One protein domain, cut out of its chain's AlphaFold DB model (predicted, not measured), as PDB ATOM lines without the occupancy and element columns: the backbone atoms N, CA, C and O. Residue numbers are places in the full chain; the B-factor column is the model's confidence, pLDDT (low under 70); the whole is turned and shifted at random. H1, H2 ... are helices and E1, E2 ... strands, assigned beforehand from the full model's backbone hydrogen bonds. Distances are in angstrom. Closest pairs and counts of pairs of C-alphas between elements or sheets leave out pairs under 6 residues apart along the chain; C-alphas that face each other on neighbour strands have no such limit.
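What this domain is: This is residues 220 to 371 of the 678 residues of an uncharacterized protein of Deltaproteobacteria bacterium (UniProt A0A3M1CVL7). A strongly twisted sheet of five strands makes one end of the domain; H4 packs over one face of it, and H3 is side by side with H4 on the side away from the sheet. H1 packs on H3 and H2 lies farther out, toward the other end, while H5 follows E5 with no residue between them and H6, the last named element, sits beside H5. The printed part has 152 residues, under half of them in named elements, in the order H1 H2 H3 H4 E1 E2 E3 E4 E5 H5 H6; the class is mixed, helices and strands. The mixed sheet runs E1 E2 E3 E4 E5. The whole is compact, with a radius of gyration of the C-alphas of 15.5 A and spans of 47 by 35 by 25 A.

How they stand to each other: Begin at edge strand E1, residues 278 to 284, whose hairpin partner E2, residues 287 to 292, is antiparallel to it, with N 282 and O 289 at 2.8 A. E3, residues 312 to 316, forms a hairpin with E2, N 314 and O 290 at 2.7 A; E1 E2 E3 are a meander, each strand the antiparallel neighbour of the one before. E4, residues 333 to 337, is parallel to E3, N 315 and O 334 at 2.8 A, and edge strand E5, residues 348 to 352, is parallel to E4, N 335 and O 349 at 2.7 A. H4, residues 265 to 273, is on the sheet at a height over the sheet of 8.4 A; C-alphas 271 and 292 are its closest to E2, 6.7 A. H3, residues 246 to 256, touches H4 in a helical hairpin, closest C-alphas 251 and 269 at 4.7 A, with a shallow tilt of 33 degrees, only just short of steep, opposite ways. H1, residues 220 to 226, touches H3, closest C-alphas 223 and 256 at 6.7 A. H2, residues 236 to 239, is near H1, with 6 pairs of C-alphas within 10 A. H5, residues 353 to 357, only grazes the sheet, and only just touches H6, residues 365 to 371, with 3 pairs of C-alphas within 8 A, closest 356 and 369 at 6.9 A. In H3, H4, H5 and H6 every O i to N i+4 pair is within hydrogen-bond range; in H1 2 of 3 are, and H2 is too short for one.

Where its parts are: Find C-alpha 220 at (38.999, 33.018, -17.973), where H1 begins. E1 starts at (18.152, 26.832, -31.813) and runs 17.0 A, E2 16.1 A and H3 15.2 A. H6 ends at C-alpha 371, (20.745, 14.841, -15.741).

The domain as a whole: The C-alphas of Ala 231 and Glu 329 are the two farthest apart, 47.1 A. The printed part has no cut; the links E2 to E3 and E3 to E4 are long, with 19 and 16 residues. The mean pLDDT of the printed part is 81.0; 20 residues are under 70, among them 259 to 262 and 339 to 346.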
ATOM      1  N   GLU A 220      37.961  32.615 -17.009       85.25
ATOM      2  CA  GLU A 220      38.999  33.018 -17.973       85.25
ATOM      3  C   GLU A 220      40.259  32.152 -17.870       85.25
ATOM      4  O   GLU A 220      40.826  31.720 -18.875       85.25
ATOM      5  N   ARG A 221      40.678  31.842 -16.638       87.88
ATOM      6  CA  ARG A 221      41.863  31.024 -16.375       87.88
ATOM      7  C   ARG A 221      41.641  29.579 -16.807       87.88
ATOM      8  O   ARG A 221      42.515  28.987 -17.434       87.88
ATOM      9  N   VAL A 222      40.469  29.031 -16.492       87.69
ATOM     10  CA  VAL A 222      40.085  27.668 -16.871       87.69
ATOM     11  C   VAL A 222      39.992  27.524 -18.392       87.69
ATOM     12  O   VAL A 222      40.512  26.557 -18.945       87.69
ATOM     13  N   VAL A 223      39.367  28.485 -19.075       88.81
ATOM     14  CA  VAL A 223      39.275  28.516 -20.545       88.81
ATOM     15  C   VAL A 223      40.672  28.635 -21.163       88.81
ATOM     16  O   VAL A 223      40.987  27.895 -22.095       88.81
ATOM     17  N   GLY A 224      41.553  29.464 -20.594       88.81
ATOM     18  CA  GLY A 224      42.956  29.566 -21.010       88.81
ATOM     19  C   GLY A 224      43.699  28.223 -20.987       88.81
ATOM     20  O   GLY A 224      44.434  27.909 -21.924       88.81
ATOM     21  N   TRP A 225      43.450  27.366 -19.991       91.69
ATOM     22  CA  TRP A 225      44.075  26.038 -19.924       91.69
ATOM     23  C   TRP A 225      43.710  25.127 -21.101       91.69
ATOM     24  O   TRP A 225      44.570  24.380 -21.571       91.69
ATOM     25  N   PHE A 226      42.479  25.207 -21.621       89.44
ATOM     26  CA  PHE A 226      42.067  24.472 -22.827       89.44
ATOM     27  C   PHE A 226      42.796  24.949 -24.093       89.44
ATOM     28  O   PHE A 226      42.932  24.184 -25.044       89.44
ATOM     29  N   HIS A 227      43.304  26.183 -24.093       88.88
ATOM     30  CA  HIS A 227      44.101  26.766 -25.177       88.88
ATOM     31  C   HIS A 227      45.615  26.691 -24.936       88.88
ATOM     32  O   HIS A 227      46.386  27.309 -25.666       88.88
ATOM     33  N   HIS A 228      46.049  25.914 -23.941       87.44
ATOM     34  CA  HIS A 228      47.448  25.788 -23.532       87.44
ATOM     35  C   HIS A 228      48.085  27.093 -23.024       87.44
ATOM     36  O   HIS A 228      49.288  27.312 -23.176       87.44
ATOM     37  N   GLU A 229      47.288  27.948 -22.384       87.75
ATOM     38  CA  GLU A 229      47.722  29.228 -21.827       87.75
ATOM     39  C   GLU A 229      47.887  29.147 -20.301       87.75
ATOM     40  O   GLU A 229      47.094  28.527 -19.589       87.75
ATOM     41  N   GLY A 230      48.929  29.798 -19.775       85.44
ATOM     42  CA  GLY A 230      49.211  29.849 -18.338       85.44
ATOM     43  C   GLY A 230      49.736  28.537 -17.735       85.44
ATOM     44  O   GLY A 230      50.186  27.627 -18.428       85.44
ATOM     45  N   ALA A 231      49.728  28.455 -16.399       85.25
ATOM     46  CA  ALA A 231      50.140  27.257 -15.666       85.25
ATOM     47  C   ALA A 231      48.971  26.263 -15.567       85.25
ATOM     48  O   ALA A 231      48.038  26.489 -14.793       85.25
ATOM     49  N   ILE A 232      49.035  25.185 -16.355       83.50
ATOM     50  CA  ILE A 232      47.999  24.147 -16.436       83.50
ATOM     51  C   ILE A 232      48.158  23.153 -15.270       83.50
ATOM     52  O   ILE A 232      49.248  22.597 -15.096       83.50
ATOM     53  N   PRO A 233      47.101  22.880 -14.482       79.75
ATOM     54  CA  PRO A 233      47.160  21.907 -13.398       79.75
ATOM     55  C   PRO A 233      47.478  20.482 -13.887       79.75
ATOM     56  O   PRO A 233      46.973  20.052 -14.933       79.75
ATOM     57  N   PRO A 234      48.248  19.689 -13.118       73.75
ATOM     58  CA  PRO A 234      48.480  18.283 -13.429       73.75
ATOM     59  C   PRO A 234      47.169  17.502 -13.583       73.75
ATOM     60  O   PRO A 234      46.258  17.604 -12.762       73.75
ATOM     61  N   GLY A 235      47.075  16.697 -14.643       72.38
ATOM     62  CA  GLY A 235      45.895  15.876 -14.919       72.38
ATOM     63  C   GLY A 235      44.704  16.623 -15.527       72.38
ATOM     64  O   GLY A 235      43.699  15.970 -15.792       72.38
ATOM     65  N   PHE A 236      44.804  17.933 -15.801       76.69
ATOM     66  CA  PHE A 236      43.764  18.698 -16.507       76.69
ATOM     67  C   PHE A 236      43.475  18.154 -17.914       76.69
ATOM     68  O   PHE A 236      42.326  18.143 -18.344       76.69
ATOM     69  N   GLY A 237      44.494  17.626 -18.603       75.94
ATOM     70  CA  GLY A 237      44.371  17.116 -19.974       75.94
ATOM     71  C   GLY A 237      43.287  16.047 -20.176       75.94
ATOM     72  O   GLY A 237      42.796  15.905 -21.286       75.94
ATOM     73  N   ARG A 238      42.846  15.352 -19.115       76.19
ATOM     74  CA  ARG A 238      41.725  14.394 -19.186       76.19
ATOM     75  C   ARG A 238      40.374  15.036 -19.518       76.19
ATOM     76  O   ARG A 238      39.461  14.324 -19.902       76.19
ATOM     77  N   PHE A 239      40.242  16.349 -19.323       79.81
ATOM     78  CA  PHE A 239      39.020  17.098 -19.605       79.81
ATOM     79  C   PHE A 239      39.017  17.729 -21.000       79.81
ATOM     80  O   PHE A 239      37.989  18.266 -21.409       79.81
ATOM     81  N   ALA A 240      40.140  17.671 -21.723       82.25
ATOM     82  CA  ALA A 240      40.247  18.237 -23.057       82.25
ATOM     83  C   ALA A 240      39.364  17.455 -24.053       82.25
ATOM     84  O   ALA A 240      39.415  16.222 -24.064       82.25
ATOM     85  N   PRO A 241      38.559  18.141 -24.882       87.62
ATOM     86  CA  PRO A 241      37.781  17.489 -25.929       87.62
ATOM     87  C   PRO A 241      38.682  16.879 -27.010       87.62
ATOM     88  O   PRO A 241      39.849  17.251 -27.156       87.62
ATOM     89  N   SER A 242      38.125  15.952 -27.794       85.75
ATOM     90  CA  SER A 242      38.820  15.382 -28.953       85.75
ATOM     91  C   SER A 242      39.183  16.465 -29.975       85.75
ATOM     92  O   SER A 242      38.459  17.447 -30.152       85.75
ATOM     93  N   HIS A 243      40.276  16.254 -30.712       82.81
ATOM     94  CA  HIS A 243      40.694  17.158 -31.783       82.81
ATOM     95  C   HIS A 243      39.686  17.272 -32.929       82.81
ATOM     96  O   HIS A 243      39.778  18.245 -33.663       82.81
ATOM     97  N   ASP A 244      38.735  16.351 -33.075       87.19
ATOM     98  CA  ASP A 244      37.712  16.392 -34.132       87.19
ATOM     99  C   ASP A 244      36.368  16.967 -33.644       87.19
ATOM    100  O   ASP A 244      35.395  17.031 -34.394       87.19
ATOM    101  N   ASP A 245      36.286  17.385 -32.377       90.00
ATOM    102  CA  ASP A 245      35.042  17.857 -31.770       90.00
ATOM    103  C   ASP A 245      34.796  19.348 -32.040       90.00
ATOM    104  O   ASP A 245      35.141  20.225 -31.245       90.00
ATOM    105  N   GLU A 246      34.201  19.645 -33.194       91.75
ATOM    106  CA  GLU A 246      33.897  21.020 -33.604       91.75
ATOM    107  C   GLU A 246      32.908  21.728 -32.665       91.75
ATOM    108  O   GLU A 246      33.026  22.935 -32.454       91.75
ATOM    109  N   ALA A 247      31.976  20.996 -32.043       91.12
ATOM    110  CA  ALA A 247      31.017  21.576 -31.103       91.12
ATOM    111  C   ALA A 247      31.719  22.068 -29.829       91.12
ATOM    112  O   ALA A 247      31.524  23.210 -29.406       91.12
ATOM    113  N   ALA A 248      32.590  21.239 -29.244       91.81
ATOM    114  CA  ALA A 248      33.359  21.617 -28.063       91.81
ATOM    115  C   ALA A 248      34.334  22.771 -28.350       91.81
ATOM    116  O   ALA A 248      34.467  23.685 -27.533       91.81
ATOM    117  N   LYS A 249      34.984  22.774 -29.522       91.62
ATOM    118  CA  LYS A 249      35.858  23.881 -29.946       91.62
ATOM    119  C   LYS A 249      35.095  25.187 -30.120       91.62
ATOM    120  O   LYS A 249      35.563  26.214 -29.636       91.62
ATOM    121  N   ALA A 250      33.940  25.151 -30.789       91.56
ATOM    122  CA  ALA A 250      33.093  26.325 -30.968       91.56
ATOM    123  C   ALA A 250      32.661  26.895 -29.612       91.56
ATOM    124  O   ALA A 250      32.752  28.098 -29.397       91.56
ATOM    125  N   PHE A 251      32.294  26.027 -28.664       92.88
ATOM    126  CA  PHE A 251      31.913  26.442 -27.316       92.88
ATOM    127  C   PHE A 251      33.066  27.115 -26.558       92.88
ATOM    128  O   PHE A 251      32.889  28.197 -26.002       92.88
ATOM    129  N   LEU A 252      34.266  26.526 -26.586       92.19
ATOM    130  CA  LEU A 252      35.461  27.121 -25.974       92.19
ATOM    131  C   LEU A 252      35.845  28.458 -26.630       92.19
ATOM    132  O   LEU A 252      36.202  29.405 -25.930       92.19
ATOM    133  N   ALA A 253      35.727  28.560 -27.957       89.81
ATOM    134  CA  ALA A 253      35.993  29.794 -28.693       89.81
ATOM    135  C   ALA A 253      34.998  30.909 -28.330       89.81
ATOM    136  O   ALA A 253      35.426  32.035 -28.084       89.81
ATOM    137  N   SER A 254      33.703  30.593 -28.225       89.00
ATOM    138  CA  SER A 254      32.677  31.541 -27.773       89.00
ATOM    139  C   SER A 254      32.904  31.997 -26.332       89.00
ATOM    140  O   SER A 254      32.786  33.183 -26.048       89.00
ATOM    141  N   LEU A 255      33.306  31.096 -25.425       88.06
ATOM    142  CA  LEU A 255      33.658  31.477 -24.051       88.06
ATOM    143  C   LEU A 255      34.875  32.407 -23.987       88.06
ATOM    144  O   LEU A 255      34.920  33.310 -23.160       88.06
ATOM    145  N   ARG A 256      35.867  32.197 -24.855       84.88
ATOM    146  CA  ARG A 256      37.052  33.058 -24.952       84.88
ATOM    147  C   ARG A 256      36.730  34.430 -25.553       84.88
ATOM    148  O   ARG A 256      37.392  35.410 -25.224       84.88
ATOM    149  N   GLY A 257      35.759  34.474 -26.464       75.75
ATOM    150  CA  GLY A 257      35.304  35.675 -27.159       75.75
ATOM    151  C   GLY A 257      34.233  36.479 -26.423       75.75
ATOM    152  O   GLY A 257      33.792  37.479 -26.983       75.75
ATOM    153  N   LEU A 258      33.822  36.072 -25.211       72.69
ATOM    154  CA  LEU A 258      32.882  36.812 -24.359       72.69
ATOM    155  C   LEU A 258      33.403  38.234 -24.108       72.69
ATOM    156  O   LEU A 258      34.254  38.478 -23.254       72.69
ATOM    157  N   SER A 259      32.915  39.165 -24.922       57.69
ATOM    158  CA  SER A 259      33.105  40.603 -24.770       57.69
ATOM    159  C   SER A 259      31.972  41.193 -23.924       57.69
ATOM    160  O   SER A 259      31.034  40.485 -23.571       57.69
ATOM    161  N   ALA A 260      32.042  42.486 -23.601       56.31
ATOM    162  CA  ALA A 260      30.988  43.180 -22.852       56.31
ATOM    163  C   ALA A 260      29.605  43.172 -23.545       56.31
ATOM    164  O   ALA A 260      28.622  43.509 -22.897       56.31
ATOM    165  N   GLU A 261      29.527  42.792 -24.826       59.69
ATOM    166  CA  GLU A 261      28.277  42.469 -25.521       59.69
ATOM    167  C   GLU A 261      28.214  40.953 -25.756       59.69
ATOM    168  O   GLU A 261      29.108  40.377 -26.395       59.69
ATOM    169  N   MET A 262      27.179  40.300 -25.223       66.12
ATOM    170  CA  MET A 262      26.905  38.897 -25.516       66.12
ATOM    171  C   MET A 262      26.330  38.735 -26.921       66.12
ATOM    172  O   MET A 262      25.354  39.386 -27.282       66.12
ATOM    173  N   ASP A 263      26.891  37.804 -27.691       74.38
ATOM    174  CA  ASP A 263      26.375  37.422 -29.002       74.38
ATOM    175  C   ASP A 263      25.662  36.056 -28.971       74.38
ATOM    176  O   ASP A 263      25.740  35.277 -28.014       74.38
ATOM    177  N   GLU A 264      24.976  35.720 -30.066       82.56
ATOM    178  CA  GLU A 264      24.321  34.418 -30.220       82.56
ATOM    179  C   GLU A 264      25.304  33.231 -30.320       82.56
ATOM    180  O   GLU A 264      24.863  32.077 -30.381       82.56
ATOM    181  N   SER A 265      26.624  33.461 -30.365       86.56
ATOM    182  CA  SER A 265      27.600  32.396 -30.614       86.56
ATOM    183  C   SER A 265      27.655  31.398 -29.457       86.56
ATOM    184  O   SER A 265      27.638  30.189 -29.699       86.56
ATOM    185  N   LEU A 266      27.628  31.878 -28.208       86.75
ATOM    186  CA  LEU A 266      27.702  31.022 -27.024       86.75
ATOM    187  C   LEU A 266      26.474  30.103 -26.887       86.75
ATOM    188  O   LEU A 266      26.669  28.889 -26.763       86.75
ATOM    189  N   PRO A 267      25.220  30.593 -26.953       84.88
ATOM    190  CA  PRO A 267      24.054  29.712 -26.919       84.88
ATOM    191  C   PRO A 267      23.984  28.734 -28.095       84.88
ATOM    192  O   PRO A 267      23.591  27.586 -27.902       84.88
ATOM    193  N   ARG A 268      24.383  29.147 -29.308       88.81
ATOM    194  CA  ARG A 268      24.431  28.242 -30.470       88.81
ATOM    195  C   ARG A 268      25.475  27.144 -30.282       88.81
ATOM    196  O   ARG A 268      25.211  25.987 -30.607       88.81
ATOM    197  N   ALA A 269      26.635  27.478 -29.725       90.50
ATOM    198  CA  ALA A 269      27.655  26.494 -29.400       90.50
ATOM    199  C   ALA A 269      27.209  25.557 -28.262       90.50
ATOM    200  O   ALA A 269      27.444  24.353 -28.335       90.50
ATOM    201  N   LEU A 270      26.495  26.070 -27.254       91.00
ATOM    202  CA  LEU A 270      25.876  25.247 -26.212       91.00
ATOM    203  C   LEU A 270      24.827  24.287 -26.793       91.00
ATOM    204  O   LEU A 270      24.807  23.115 -26.421       91.00
ATOM    205  N   ALA A 271      23.987  24.759 -27.720       91.31
ATOM    206  CA  ALA A 271      23.019  23.921 -28.425       91.31
ATOM    207  C   ALA A 271      23.725  22.760 -29.139       91.31
ATOM    208  O   ALA A 271      23.333  21.608 -28.965       91.31
ATOM    209  N   ALA A 272      24.829  23.040 -29.840       91.19
ATOM    210  CA  ALA A 272      25.644  22.012 -30.486       91.19
ATOM    211  C   ALA A 272      26.265  21.025 -29.480       91.19
ATOM    212  O   ALA A 272      26.281  19.825 -29.735       91.19
ATOM    213  N   VAL A 273      26.731  21.490 -28.314       91.50
ATOM    214  CA  VAL A 273      27.243  20.617 -27.237       91.50
ATOM    215  C   VAL A 273      26.156  19.685 -26.687       91.50
ATOM    216  O   VAL A 273      26.455  18.547 -26.314       91.50
ATOM    217  N   LEU A 274      24.908  20.154 -26.646       89.94
ATOM    218  CA  LEU A 274      23.733  19.389 -26.231       89.94
ATOM    219  C   LEU A 274      23.128  18.541 -27.359       89.94
ATOM    220  O   LEU A 274      22.122  17.884 -27.111       89.94
ATOM    221  N   ASP A 275      23.694  18.531 -28.570       88.12
ATOM    222  CA  ASP A 275      23.101  17.937 -29.781       88.12
ATOM    223  C   ASP A 275      21.658  18.420 -30.044       88.12
ATOM    224  O   ASP A 275      20.757  17.644 -30.363       88.12
ATOM    225  N   SER A 276      21.425  19.715 -29.850       88.69
ATOM    226  CA  SER A 276      20.145  20.410 -30.017       88.69
ATOM    227  C   SER A 276      20.291  21.556 -31.028       88.69
ATOM    228  O   SER A 276      21.396  21.945 -31.415       88.69
ATOM    229  N   LYS A 277      19.168  22.097 -31.496       87.75
ATOM    230  CA  LYS A 277      19.079  23.221 -32.426       87.75
ATOM    231  C   LYS A 277      18.388  24.402 -31.769       87.75
ATOM    232  O   LYS A 277      17.441  24.270 -31.000       87.75
ATOM    233  N   VAL A 278      18.826  25.587 -32.164       88.94
ATOM    234  CA  VAL A 278      18.152  26.832 -31.813       88.94
ATOM    235  C   VAL A 278      16.928  27.010 -32.710       88.94
ATOM    236  O   VAL A 278      17.052  27.039 -33.933       88.94
ATOM    237  N   VAL A 279      15.752  27.136 -32.098       89.06
ATOM    238  CA  VAL A 279      14.471  27.371 -32.787       89.06
ATOM    239  C   VAL A 279      14.172  28.861 -32.892       89.06
ATOM    240  O   VAL A 279      13.646  29.326 -33.901       89.06
ATOM    241  N   ARG A 280      14.495  29.609 -31.834       88.06
ATOM    242  CA  ARG A 280      14.210  31.038 -31.710       88.06
ATOM    243  C   ARG A 280      15.232  31.703 -30.798       88.06
ATOM    244  O   ARG A 280      15.756  31.061 -29.890       88.06
ATOM    245  N   VAL A 281      15.469  32.988 -31.029       87.12
ATOM    246  CA  VAL A 281      16.272  33.864 -30.178       87.12
ATOM    247  C   VAL A 281      15.447  35.117 -29.900       87.12
ATOM    248  O   VAL A 281      14.917  35.711 -30.836       87.12
ATOM    249  N   ASP A 282      15.326  35.480 -28.627       87.12
ATOM    250  CA  ASP A 282      14.715  36.723 -28.167       87.12
ATOM    251  C   ASP A 282      15.791  37.533 -27.410       87.12
ATOM    252  O   ASP A 282      16.356  37.061 -26.419       87.12
ATOM    253  N   GLU A 283      16.074  38.751 -27.872       81.56
ATOM    254  CA  GLU A 283      16.993  39.697 -27.221       81.56
ATOM    255  C   GLU A 283      16.229  40.629 -26.273       81.56
ATOM    256  O   GLU A 283      15.165  41.153 -26.618       81.56
ATOM    257  N   SER A 284      16.773  40.870 -25.079       75.12
ATOM    258  CA  SER A 284      16.257  41.868 -24.140       75.12
ATOM    259  C   SER A 284      17.392  42.700 -23.540       75.12
ATOM    260  O   SER A 284      18.564  42.350 -23.640       75.12
ATOM    261  N   SER A 285      17.049  43.804 -22.872       67.56
ATOM    262  CA  SER A 285      18.027  44.624 -22.141       67.56
ATOM    263  C   SER A 285      18.633  43.930 -20.913       67.56
ATOM    264  O   SER A 285      19.542  44.481 -20.303       67.56
ATOM    265  N   GLU A 286      18.096  42.775 -20.512       68.50
ATOM    266  CA  GLU A 286      18.523  42.009 -19.332       68.50
ATOM    267  C   GLU A 286      19.357  40.764 -19.703       68.50
ATOM    268  O   GLU A 286      19.933  40.112 -18.828       68.50
ATOM    269  N   GLY A 287      19.419  40.421 -20.994       79.50
ATOM    270  CA  GLY A 287      20.188  39.299 -21.524       79.50
ATOM    271  C   GLY A 287      19.557  38.671 -22.767       79.50
ATOM    272  O   GLY A 287      18.563  39.149 -23.319       79.50
ATOM    273  N   LEU A 288      20.123  37.543 -23.186       86.19
ATOM    274  CA  LEU A 288      19.738  36.800 -24.381       86.19
ATOM    275  C   LEU A 288      18.955  35.535 -24.000       86.19
ATOM    276  O   LEU A 288      19.446  34.705 -23.233       86.19
ATOM    277  N   THR A 289      17.755  35.347 -24.559       88.31
ATOM    278  CA  THR A 289      16.970  34.112 -24.385       88.31
ATOM    279  C   THR A 289      16.950  33.306 -25.673       88.31
ATOM    280  O   THR A 289      16.479  33.767 -26.709       88.31
ATOM    281  N   VAL A 290      17.416  32.064 -25.609       89.69
ATOM    282  CA  VAL A 290      17.494  31.153 -26.752       89.69
ATOM    283  C   VAL A 290      16.622  29.937 -26.506       89.69
ATOM    284  O   VAL A 290      16.701  29.310 -25.461       89.69
ATOM    285  N   TYR A 291      15.797  29.574 -27.477       91.06
ATOM    286  CA  TYR A 291      14.882  28.447 -27.362       91.06
ATOM    287  C   TYR A 291      15.491  27.241 -28.058       91.06
ATOM    288  O   TYR A 291      15.645  27.235 -29.281       91.06
ATOM    289  N   LEU A 292      15.849  26.232 -27.268       90.31
ATOM    290  CA  LEU A 292      16.431  24.988 -27.758       90.31
ATOM    291  C   LEU A 292      15.340  23.977 -28.098       90.31
ATOM    292  O   LEU A 292      14.377  23.816 -27.342       90.31
ATOM    293  N   ASP A 293      15.483  23.282 -29.225       84.31
ATOM    294  CA  ASP A 293      14.632  22.140 -29.528       84.31
ATOM    295  C   ASP A 293      15.022  20.914 -28.697       84.31
ATOM    296  O   ASP A 293      16.160  20.745 -28.268       84.31
ATOM    297  N   ASP A 294      14.023  20.071 -28.452       75.06
ATOM    298  CA  ASP A 294      14.172  18.682 -28.020       75.06
ATOM    299  C   ASP A 294      15.336  18.389 -27.048       75.06
ATOM    300  O   ASP A 294      16.342  17.759 -27.389       75.06
ATOM    301  N   LEU A 295      15.164  18.800 -25.791       82.81
ATOM    302  CA  LEU A 295      16.050  18.430 -24.682       82.81
ATOM    303  C   LEU A 295      15.621  17.110 -24.013       82.81
ATOM    304  O   LEU A 295      15.909  16.875 -22.838       82.81
ATOM    305  N   SER A 296      14.919  16.238 -24.741       76.00
ATOM    306  CA  SER A 296      14.483  14.942 -24.225       76.00
ATOM    307  C   SER A 296      15.635  13.929 -24.130       76.00
ATOM    308  O   SER A 296      16.693  14.059 -24.763       76.00
ATOM    309  N   ALA A 297      15.420  12.902 -23.304       74.06
ATOM    310  CA  ALA A 297      16.263  11.715 -23.200       74.06
ATOM    311  C   ALA A 297      15.409  10.491 -22.815       74.06
ATOM    312  O   ALA A 297      14.327  10.668 -22.251       74.06
ATOM    313  N   PRO A 298      15.871   9.248 -23.057       66.25
ATOM    314  CA  PRO A 298      15.178   8.041 -22.604       66.25
ATOM    315  C   PRO A 298      14.860   8.032 -21.106       66.25
ATOM    316  O   PRO A 298      15.773   8.042 -20.291       66.25
ATOM    317  N   GLY A 299      13.571   8.010 -20.750       66.88
ATOM    318  CA  GLY A 299      13.045   8.148 -19.387       66.88
ATOM    319  C   GLY A 299      12.900   9.581 -18.846       66.88
ATOM    320  O   GLY A 299      12.433   9.737 -17.722       66.88
ATOM    321  N   LEU A 300      13.267  10.623 -19.604       76.88
ATOM    322  CA  LEU A 300      13.160  12.033 -19.201       76.88
ATOM    323  C   LEU A 300      12.054  12.752 -19.986       76.88
ATOM    324  O   LEU A 300      12.288  13.313 -21.055       76.88
ATOM    325  N   HIS A 301      10.847  12.765 -19.419       72.62
ATOM    326  CA  HIS A 301       9.640  13.279 -20.084       72.62
ATOM    327  C   HIS A 301       9.459  14.799 -19.978       72.62
ATOM    328  O   HIS A 301       8.831  15.412 -20.838       72.62
ATOM    329  N   ALA A 302      10.011  15.424 -18.937       76.69
ATOM    330  CA  ALA A 302       9.775  16.837 -18.629       76.69
ATOM    331  C   ALA A 302      10.267  17.818 -19.714       76.69
ATOM    332  O   ALA A 302       9.761  18.933 -19.822       76.69
ATOM    333  N   PHE A 303      11.235  17.401 -20.534       78.81
ATOM    334  CA  PHE A 303      11.797  18.202 -21.626       78.81
ATOM    335  C   PHE A 303      11.351  17.740 -23.018       78.81
ATOM    336  O   PHE A 303      11.927  18.151 -24.026       78.81
ATOM    337  N   ALA A 304      10.328  16.885 -23.098       72.81
ATOM    338  CA  ALA A 304       9.798  16.431 -24.374       72.81
ATOM    339  C   ALA A 304       9.304  17.615 -25.220       72.81
ATOM    340  O   ALA A 304       8.641  18.531 -24.725       72.81
ATOM    341  N   ARG A 305       9.552  17.559 -26.533       72.38
ATOM    342  CA  ARG A 305       9.189  18.619 -27.493       72.38
ATOM    343  C   ARG A 305       7.718  19.050 -27.432       72.38
ATOM    344  O   ARG A 305       7.405  20.194 -27.727       72.38
ATOM    345  N   ARG A 306       6.799  18.156 -27.051       69.38
ATOM    346  CA  ARG A 306       5.368  18.484 -26.908       69.38
ATOM    347  C   ARG A 306       5.055  19.357 -25.693       69.38
ATOM    348  O   ARG A 306       4.123  20.147 -25.775       69.38
ATOM    349  N   ALA A 307       5.807  19.221 -24.601       71.50
ATOM    350  CA  ALA A 307       5.683  20.111 -23.447       71.50
ATOM    351  C   ALA A 307       6.231  21.512 -23.768       71.50
ATOM    352  O   ALA A 307       5.751  22.506 -23.232       71.50
ATOM    353  N   TRP A 308       7.181  21.585 -24.706       79.94
ATOM    354  CA  TRP A 308       7.872  22.810 -25.110       79.94
ATOM    355  C   TRP A 308       7.835  22.998 -26.637       79.94
ATOM    356  O   TRP A 308       8.879  22.939 -27.290       79.94
ATOM    357  N   PRO A 309       6.652  23.222 -27.249       76.75
ATOM    358  CA  PRO A 309       6.518  23.293 -28.707       76.75
ATOM    359  C   PRO A 309       7.280  24.477 -29.319       76.75
ATOM    360  O   PRO A 309       7.717  24.398 -30.465       76.75
ATOM    361  N   ALA A 310       7.471  25.546 -28.542       82.88
ATOM    362  CA  ALA A 310       8.271  26.713 -28.904       82.88
ATOM    363  C   ALA A 310       9.768  26.574 -28.547       82.88
ATOM    364  O   ALA A 310      10.523  27.521 -28.747       82.88
ATOM    365  N   GLY A 311      10.191  25.413 -28.032       86.19
ATOM    366  CA  GLY A 311      11.527  25.159 -27.493       86.19
ATOM    367  C   GLY A 311      11.644  25.458 -25.995       86.19
ATOM    368  O   GLY A 311      10.840  26.197 -25.424       86.19
ATOM    369  N   VAL A 312      12.646  24.855 -25.350       88.19
ATOM    370  CA  VAL A 312      12.978  25.097 -23.940       88.19
ATOM    371  C   VAL A 312      13.817  26.376 -23.859       88.19
ATOM    372  O   VAL A 312      14.874  26.429 -24.497       88.19
ATOM    373  N   PRO A 313      13.387  27.407 -23.111       89.69
ATOM    374  CA  PRO A 313      14.128  28.658 -23.028       89.69
ATOM    375  C   PRO A 313      15.402  28.490 -22.193       89.69
ATOM    376  O   PRO A 313      15.370  28.044 -21.042       89.69
ATOM    377  N   VAL A 314      16.521  28.892 -22.782       89.38
ATOM    378  CA  VAL A 314      17.840  29.013 -22.171       89.38
ATOM    379  C   VAL A 314      18.207  30.487 -22.137       89.38
ATOM    380  O   VAL A 314      18.418  31.106 -23.176       89.38
ATOM    381  N   TRP A 315      18.270  31.052 -20.942       88.50
ATOM    382  CA  TRP A 315      18.624  32.444 -20.723       88.50
ATOM    383  C   TRP A 315      20.095  32.575 -20.333       88.50
ATOM    384  O   TRP A 315      20.602  31.820 -19.494       88.50
ATOM    385  N   VAL A 316      20.767  33.550 -20.936       85.31
ATOM    386  CA  VAL A 316      22.137  33.945 -20.614       85.31
ATOM    387  C   VAL A 316      22.155  35.448 -20.359       85.31
ATOM    388  O   VAL A 316      21.510  36.199 -21.085       85.31
ATOM    389  N   SER A 317      22.868  35.875 -19.319       80.88
ATOM    390  CA  SER A 317      22.973  37.284 -18.941       80.88
ATOM    391  C   SER A 317      24.392  37.798 -19.086       80.88
ATOM    392  O   SER A 317      25.349  37.077 -18.792       80.88
ATOM    393  N   ASP A 318      24.480  39.069 -19.456       71.81
ATOM    394  CA  ASP A 318      25.715  39.843 -19.546       71.81
ATOM    395  C   ASP A 318      26.272  40.153 -18.148       71.81
ATOM    396  O   ASP A 318      27.482  40.290 -17.971       71.81
ATOM    397  N   ASP A 319      25.395  40.221 -17.137       74.06
ATOM    398  CA  ASP A 319      25.772  40.350 -15.732       74.06
ATOM    399  C   ASP A 319      25.773  38.957 -15.058       74.06
ATOM    400  O   ASP A 319      24.714  38.345 -14.868       74.06
ATOM    401  N   PRO A 320      26.944  38.415 -14.662       68.25
ATOM    402  CA  PRO A 320      27.024  37.114 -13.999       68.25
ATOM    403  C   PRO A 320      26.266  37.076 -12.663       68.25
ATOM    404  O   PRO A 320      25.816  35.996 -12.260       68.25
ATOM    405  N   ASP A 321      26.075  38.232 -12.020       70.62
ATOM    406  CA  ASP A 321      25.351  38.403 -10.761       70.62
ATOM    407  C   ASP A 321      23.880  38.803 -10.964       70.62
ATOM    408  O   ASP A 321      23.161  39.031  -9.982       70.62
ATOM    409  N   ALA A 322      23.396  38.818 -12.215       73.56
ATOM    410  CA  ALA A 322      22.014  39.148 -12.527       73.56
ATOM    411  C   ALA A 322      21.028  38.302 -11.699       73.56
ATOM    412  O   ALA A 322      21.260  37.100 -11.457       73.56
ATOM    413  N   PRO A 323      19.906  38.896 -11.253       73.94
ATOM    414  CA  PRO A 323      18.847  38.134 -10.616       73.94
ATOM    415  C   PRO A 323      18.297  37.072 -11.576       73.94
ATOM    416  O   PRO A 323      18.425  37.171 -12.792       73.94
ATOM    417  N   ASP A 324      17.693  36.029 -11.011       77.62
ATOM    418  CA  ASP A 324      16.972  35.039 -11.808       77.62
ATOM    419  C   ASP A 324      15.866  35.727 -12.627       77.62
ATOM    420  O   ASP A 324      15.161  36.572 -12.058       77.62
ATOM    421  N   PRO A 325      15.682  35.353 -13.910       78.19
ATOM    422  CA  PRO A 325      14.673  35.967 -14.763       78.19
ATOM    423  C   PRO A 325      13.276  35.774 -14.167       78.19
ATOM    424  O   PRO A 325      13.007  34.807 -13.438       78.19
ATOM    425  N   ASP A 326      12.375  36.705 -14.468       76.19
ATOM    426  CA  ASP A 326      10.968  36.526 -14.139       76.19
ATOM    427  C   ASP A 326      10.373  35.441 -15.039       76.19
ATOM    428  O   ASP A 326      10.522  35.446 -16.260       76.19
ATOM    429  N   VAL A 327       9.730  34.464 -14.402       78.50
ATOM    430  CA  VAL A 327       9.121  33.311 -15.061       78.50
ATOM    431  C   VAL A 327       7.637  33.331 -14.725       78.50
ATOM    432  O   VAL A 327       7.267  33.481 -13.558       78.50
ATOM    433  N   GLU A 328       6.787  33.223 -15.748       77.38
ATOM    434  CA  GLU A 328       5.338  33.137 -15.561       77.38
ATOM    435  C   GLU A 328       4.958  31.923 -14.700       77.38
ATOM    436  O   GLU A 328       5.689  30.933 -14.605       77.38
ATOM    437  N   GLU A 329       3.782  31.973 -14.077       66.25
ATOM    438  CA  GLU A 329       3.271  30.856 -13.291       66.25
ATOM    439  C   GLU A 329       3.097  29.613 -14.185       66.25
ATOM    440  O   GLU A 329       2.320  29.614 -15.135       66.25
ATOM    441  N   GLY A 330       3.869  28.556 -13.909       64.12
ATOM    442  CA  GLY A 330       3.929  27.354 -14.754       64.12
ATOM    443  C   GLY A 330       5.026  27.375 -15.829       64.12
ATOM    444  O   GLY A 330       5.205  26.385 -16.540       64.12
ATOM    445  N   GLY A 331       5.820  28.443 -15.926       75.31
ATOM    446  CA  GLY A 331       7.002  28.513 -16.786       75.31
ATOM    447  C   GLY A 331       8.220  27.765 -16.221       75.31
ATOM    448  O   GLY A 331       8.257  27.356 -15.056       75.31
ATOM    449  N   LEU A 332       9.216  27.545 -17.077       82.94
ATOM    450  CA  LEU A 332      10.531  26.988 -16.743       82.94
ATOM    451  C   LEU A 332      11.564  27.724 -17.591       82.94
ATOM    452  O   LEU A 332      11.337  27.878 -18.788       82.94
ATOM    453  N   VAL A 333      12.689  28.125 -17.004       86.50
ATOM    454  CA  VAL A 333      13.826  28.695 -17.746       86.50
ATOM    455  C   VAL A 333      15.116  28.021 -17.304       86.50
ATOM    456  O   VAL A 333      15.342  27.821 -16.112       86.50
ATOM    457  N   VAL A 334      15.975  27.667 -18.259       86.44
ATOM    458  CA  VAL A 334      17.341  27.220 -17.982       86.44
ATOM    459  C   VAL A 334      18.261  28.436 -17.994       86.44
ATOM    460  O   VAL A 334      18.475  29.045 -19.031       86.44
ATOM    461  N   ARG A 335      18.840  28.795 -16.854       87.50
ATOM    462  CA  ARG A 335      19.874  29.824 -16.755       87.50
ATOM    463  C   ARG A 335      21.245  29.205 -17.013       87.50
ATOM    464  O   ARG A 335      21.674  28.328 -16.259       87.50
ATOM    465  N   LEU A 336      21.961  29.695 -18.024       84.56
ATOM    466  CA  LEU A 336      23.389  29.420 -18.174       84.56
ATOM    467  C   LEU A 336      24.168  30.315 -17.201       84.56
ATOM    468  O   LEU A 336      24.142  31.538 -17.306       84.56
ATOM    469  N   VAL A 337      24.841  29.711 -16.222       81.38
ATOM    470  CA  VAL A 337      25.536  30.443 -15.155       81.38
ATOM    471  C   VAL A 337      27.035  30.517 -15.449       81.38
ATOM    472  O   VAL A 337      27.717  29.487 -15.460       81.38
ATOM    473  N   LEU A 338      27.542  31.740 -15.625       73.75
ATOM    474  CA  LEU A 338      28.963  32.034 -15.858       73.75
ATOM    475  C   LEU A 338      29.787  32.145 -14.552       73.75
ATOM    476  O   LEU A 338      30.991  31.903 -14.583       73.75
ATOM    477  N   GLY A 339      29.155  32.461 -13.409       63.19
ATOM    478  CA  GLY A 339      29.808  32.698 -12.106       63.19
ATOM    479  C   GLY A 339      29.158  31.983 -10.902       63.19
ATOM    480  O   GLY A 339      28.631  30.872 -11.028       63.19
ATOM    481  N   GLN A 340      29.196  32.599  -9.710       57.44
ATOM    482  CA  GLN A 340      28.531  32.068  -8.508       57.44
ATOM    483  C   GLN A 340      27.064  32.525  -8.440       57.44
ATOM    484  O   GLN A 340      26.769  33.705  -8.311       57.44
ATOM    485  N   ALA A 341      26.121  31.581  -8.504       56.12
ATOM    486  CA  ALA A 341      24.694  31.897  -8.432       56.12
ATOM    487  C   ALA A 341      24.265  32.217  -6.989       56.12
ATOM    488  O   ALA A 341      24.392  31.373  -6.100       56.12
ATOM    489  N   SER A 342      23.712  33.412  -6.767       49.78
ATOM    490  CA  SER A 342      23.456  33.926  -5.413       49.78
ATOM    491  C   SER A 342      22.076  33.588  -4.833       49.78
ATOM    492  O   SER A 342      21.895  33.689  -3.620       49.78
ATOM    493  N   ARG A 343      21.093  33.147  -5.630       53.12
ATOM    494  CA  ARG A 343      19.785  32.649  -5.154       53.12
ATOM    495  C   ARG A 343      19.228  31.632  -6.151       53.12
ATOM    496  O   ARG A 343      19.565  31.698  -7.322       53.12
ATOM    497  N   ARG A 344      18.412  30.685  -5.672       58.88
ATOM    498  CA  ARG A 344      17.693  29.717  -6.516       58.88
ATOM    499  C   ARG A 344      16.197  29.987  -6.432       58.88
ATOM    500  O   ARG A 344      15.600  29.744  -5.381       58.88
ATOM    501  N   ARG A 345      15.580  30.456  -7.515       65.69
ATOM    502  CA  ARG A 345      14.124  30.363  -7.689       65.69
ATOM    503  C   ARG A 345      13.746  28.945  -8.133       65.69
ATOM    504  O   ARG A 345      14.450  28.320  -8.914       65.69
ATOM    505  N   ARG A 346      12.605  28.432  -7.658       66.06
ATOM    506  CA  ARG A 346      12.137  27.054  -7.935       66.06
ATOM    507  C   ARG A 346      11.939  26.765  -9.434       66.06
ATOM    508  O   ARG A 346      12.067  25.620  -9.838       66.06
ATOM    509  N   GLN A 347      11.631  27.781 -10.243       75.06
ATOM    510  CA  GLN A 347      11.317  27.651 -11.677       75.06
ATOM    511  C   GLN A 347      12.515  27.912 -12.609       75.06
ATOM    512  O   GLN A 347      12.368  27.825 -13.829       75.06
ATOM    513  N   VAL A 348      13.693  28.213 -12.052       83.12
ATOM    514  CA  VAL A 348      14.915  28.459 -12.827       83.12
ATOM    515  C   VAL A 348      15.885  27.304 -12.604       83.12
ATOM    516  O   VAL A 348      16.274  27.005 -11.477       83.12
ATOM    517  N   LEU A 349      16.255  26.626 -13.688       87.56
ATOM    518  CA  LEU A 349      17.233  25.539 -13.676       87.56
ATOM    519  C   LEU A 349      18.608  26.107 -13.993       87.56
ATOM    520  O   LEU A 349      18.760  26.809 -14.983       87.56
ATOM    521  N   HIS A 350      19.620  25.798 -13.193       87.25
ATOM    522  CA  HIS A 350      20.948  26.377 -13.371       87.25
ATOM    523  C   HIS A 350      21.855  25.367 -14.074       87.25
ATOM    524  O   HIS A 350      22.134  24.291 -13.541       87.25
ATOM    525  N   LEU A 351      22.346  25.725 -15.257       89.81
ATOM    526  CA  LEU A 351      23.422  25.010 -15.934       89.81
ATOM    527  C   LEU A 351      24.703  25.822 -15.775       89.81
ATOM    528  O   LEU A 351      24.866  26.854 -16.421       89.81
ATOM    529  N   HIS A 352      25.614  25.396 -14.901       87.62
ATOM    530  CA  HIS A 352      26.881  26.108 -14.751       87.62
ATOM    531  C   HIS A 352      27.801  25.797 -15.928       87.62
ATOM    532  O   HIS A 352      27.946  24.636 -16.308       87.62
ATOM    533  N   VAL A 353      28.506  26.803 -16.451       88.44
ATOM    534  CA  VAL A 353      29.515  26.575 -17.500       88.44
ATOM    535  C   VAL A 353      30.579  25.582 -17.041       88.44
ATOM    536  O   VAL A 353      30.995  24.732 -17.819       88.44
ATOM    537  N   HIS A 354      30.945  25.586 -15.759       86.44
ATOM    538  CA  HIS A 354      31.832  24.571 -15.188       86.44
ATOM    539  C   HIS A 354      31.310  23.133 -15.345       86.44
ATOM    540  O   HIS A 354      32.107  22.225 -15.564       86.44
ATOM    541  N   ASP A 355      29.992  22.920 -15.276       88.00
ATOM    542  CA  ASP A 355      29.389  21.600 -15.482       88.00
ATOM    543  C   ASP A 355      29.472  21.188 -16.963       88.00
ATOM    544  O   ASP A 355      29.692  20.013 -17.253       88.00
ATOM    545  N   VAL A 356      29.383  22.154 -17.891       91.19
ATOM    546  CA  VAL A 356      29.602  21.951 -19.336       91.19
ATOM    547  C   VAL A 356      31.068  21.620 -19.629       91.19
ATOM    548  O   VAL A 356      31.355  20.614 -20.275       91.19
ATOM    549  N   LEU A 357      32.006  22.405 -19.088       90.00
ATOM    550  CA  LEU A 357      33.452  22.192 -19.237       90.00
ATOM    551  C   LEU A 357      33.888  20.819 -18.708       90.00
ATOM    552  O   LEU A 357      34.719  20.150 -19.323       90.00
ATOM    553  N   ALA A 358      33.289  20.364 -17.607       85.56
ATOM    554  CA  ALA A 358      33.587  19.072 -16.999       85.56
ATOM    555  C   ALA A 358      33.299  17.868 -17.896       85.56
ATOM    556  O   ALA A 358      33.868  16.800 -17.667       85.56
ATOM    557  N   VAL A 359      32.433  18.021 -18.899       87.69
ATOM    558  CA  VAL A 359      31.974  16.916 -19.749       87.69
ATOM    559  C   VAL A 359      32.352  17.076 -21.216       87.69
ATOM    560  O   VAL A 359      31.997  16.209 -21.996       87.69
ATOM    561  N   LEU A 360      33.085  18.119 -21.623       89.19
ATOM    562  CA  LEU A 360      33.423  18.319 -23.044       89.19
ATOM    563  C   LEU A 360      34.170  17.126 -23.667       89.19
ATOM    564  O   LEU A 360      33.926  16.788 -24.820       89.19
ATOM    565  N   HIS A 361      35.035  16.464 -22.896       82.38
ATOM    566  CA  HIS A 361      35.737  15.239 -23.301       82.38
ATOM    567  C   HIS A 361      34.850  13.986 -23.382       82.38
ATOM    568  O   HIS A 361      35.266  12.973 -23.941       82.38
ATOM    569  N   ASP A 362      33.666  14.016 -22.775       80.31
ATOM    570  CA  ASP A 362      32.820  12.847 -22.568       80.31
ATOM    571  C   ASP A 362      31.885  12.640 -23.768       80.31
ATOM    572  O   ASP A 362      31.075  13.507 -24.108       80.31
ATOM    573  N   GLY A 363      31.933  11.453 -24.380       76.94
ATOM    574  CA  GLY A 363      31.012  11.070 -25.457       76.94
ATOM    575  C   GLY A 363      29.540  11.022 -25.024       76.94
ATOM    576  O   GLY A 363      28.653  11.018 -25.870       76.94
ATOM    577  N   ARG A 364      29.256  11.021 -23.713       76.81
ATOM    578  CA  ARG A 364      27.907  11.055 -23.124       76.81
ATOM    579  C   ARG A 364      27.542  12.422 -22.533       76.81
ATOM    580  O   ARG A 364      26.608  12.513 -21.729       76.81
ATOM    581  N   ARG A 365      28.254  13.494 -22.901       85.69
ATOM    582  CA  ARG A 365      28.055  14.854 -22.364       85.69
ATOM    583  C   ARG A 365      26.601  15.318 -22.342       85.69
ATOM    584  O   ARG A 365      26.158  15.804 -21.305       85.69
ATOM    585  N   ARG A 366      25.836  15.094 -23.421       86.94
ATOM    586  CA  ARG A 366      24.416  15.474 -23.507       86.94
ATOM    587  C   ARG A 366      23.638  14.880 -22.340       86.94
ATOM    588  O   ARG A 366      23.015  15.609 -21.577       86.94
ATOM    589  N   ALA A 367      23.723  13.563 -22.161       81.38
ATOM    590  CA  ALA A 367      23.001  12.866 -21.104       81.38
ATOM    591  C   ALA A 367      23.398  13.389 -19.712       81.38
ATOM    592  O   ALA A 367      22.524  13.614 -18.874       81.38
ATOM    593  N   ARG A 368      24.693  13.647 -19.469       83.50
ATOM    594  CA  ARG A 368      25.186  14.200 -18.192       83.50
ATOM    595  C   ARG A 368      24.620  15.584 -17.893       83.50
ATOM    596  O   ARG A 368      24.192  15.822 -16.766       83.50
ATOM    597  N   LEU A 369      24.584  16.472 -18.884       88.31
ATOM    598  CA  LEU A 369      24.046  17.825 -18.728       88.31
ATOM    599  C   LEU A 369      22.530  17.806 -18.527       88.31
ATOM    600  O   LEU A 369      22.021  18.474 -17.627       88.31
ATOM    601  N   LEU A 370      21.811  16.966 -19.274       87.69
ATOM    602  CA  LEU A 370      20.378  16.763 -19.064       87.69
ATOM    603  C   LEU A 370      20.078  16.217 -17.662       87.69
ATOM    604  O   LEU A 370      19.100  16.635 -17.052       87.69
ATOM    605  N   ALA A 371      20.933  15.357 -17.098       82.56
ATOM    606  CA  ALA A 371      20.745  14.841 -15.741       82.56
ATOM    607  C   ALA A 371      20.942  15.930 -14.676       82.56
ATOM    608  O   ALA A 371      20.243  15.934 -13.662       82.56
TER     609      ALA A 371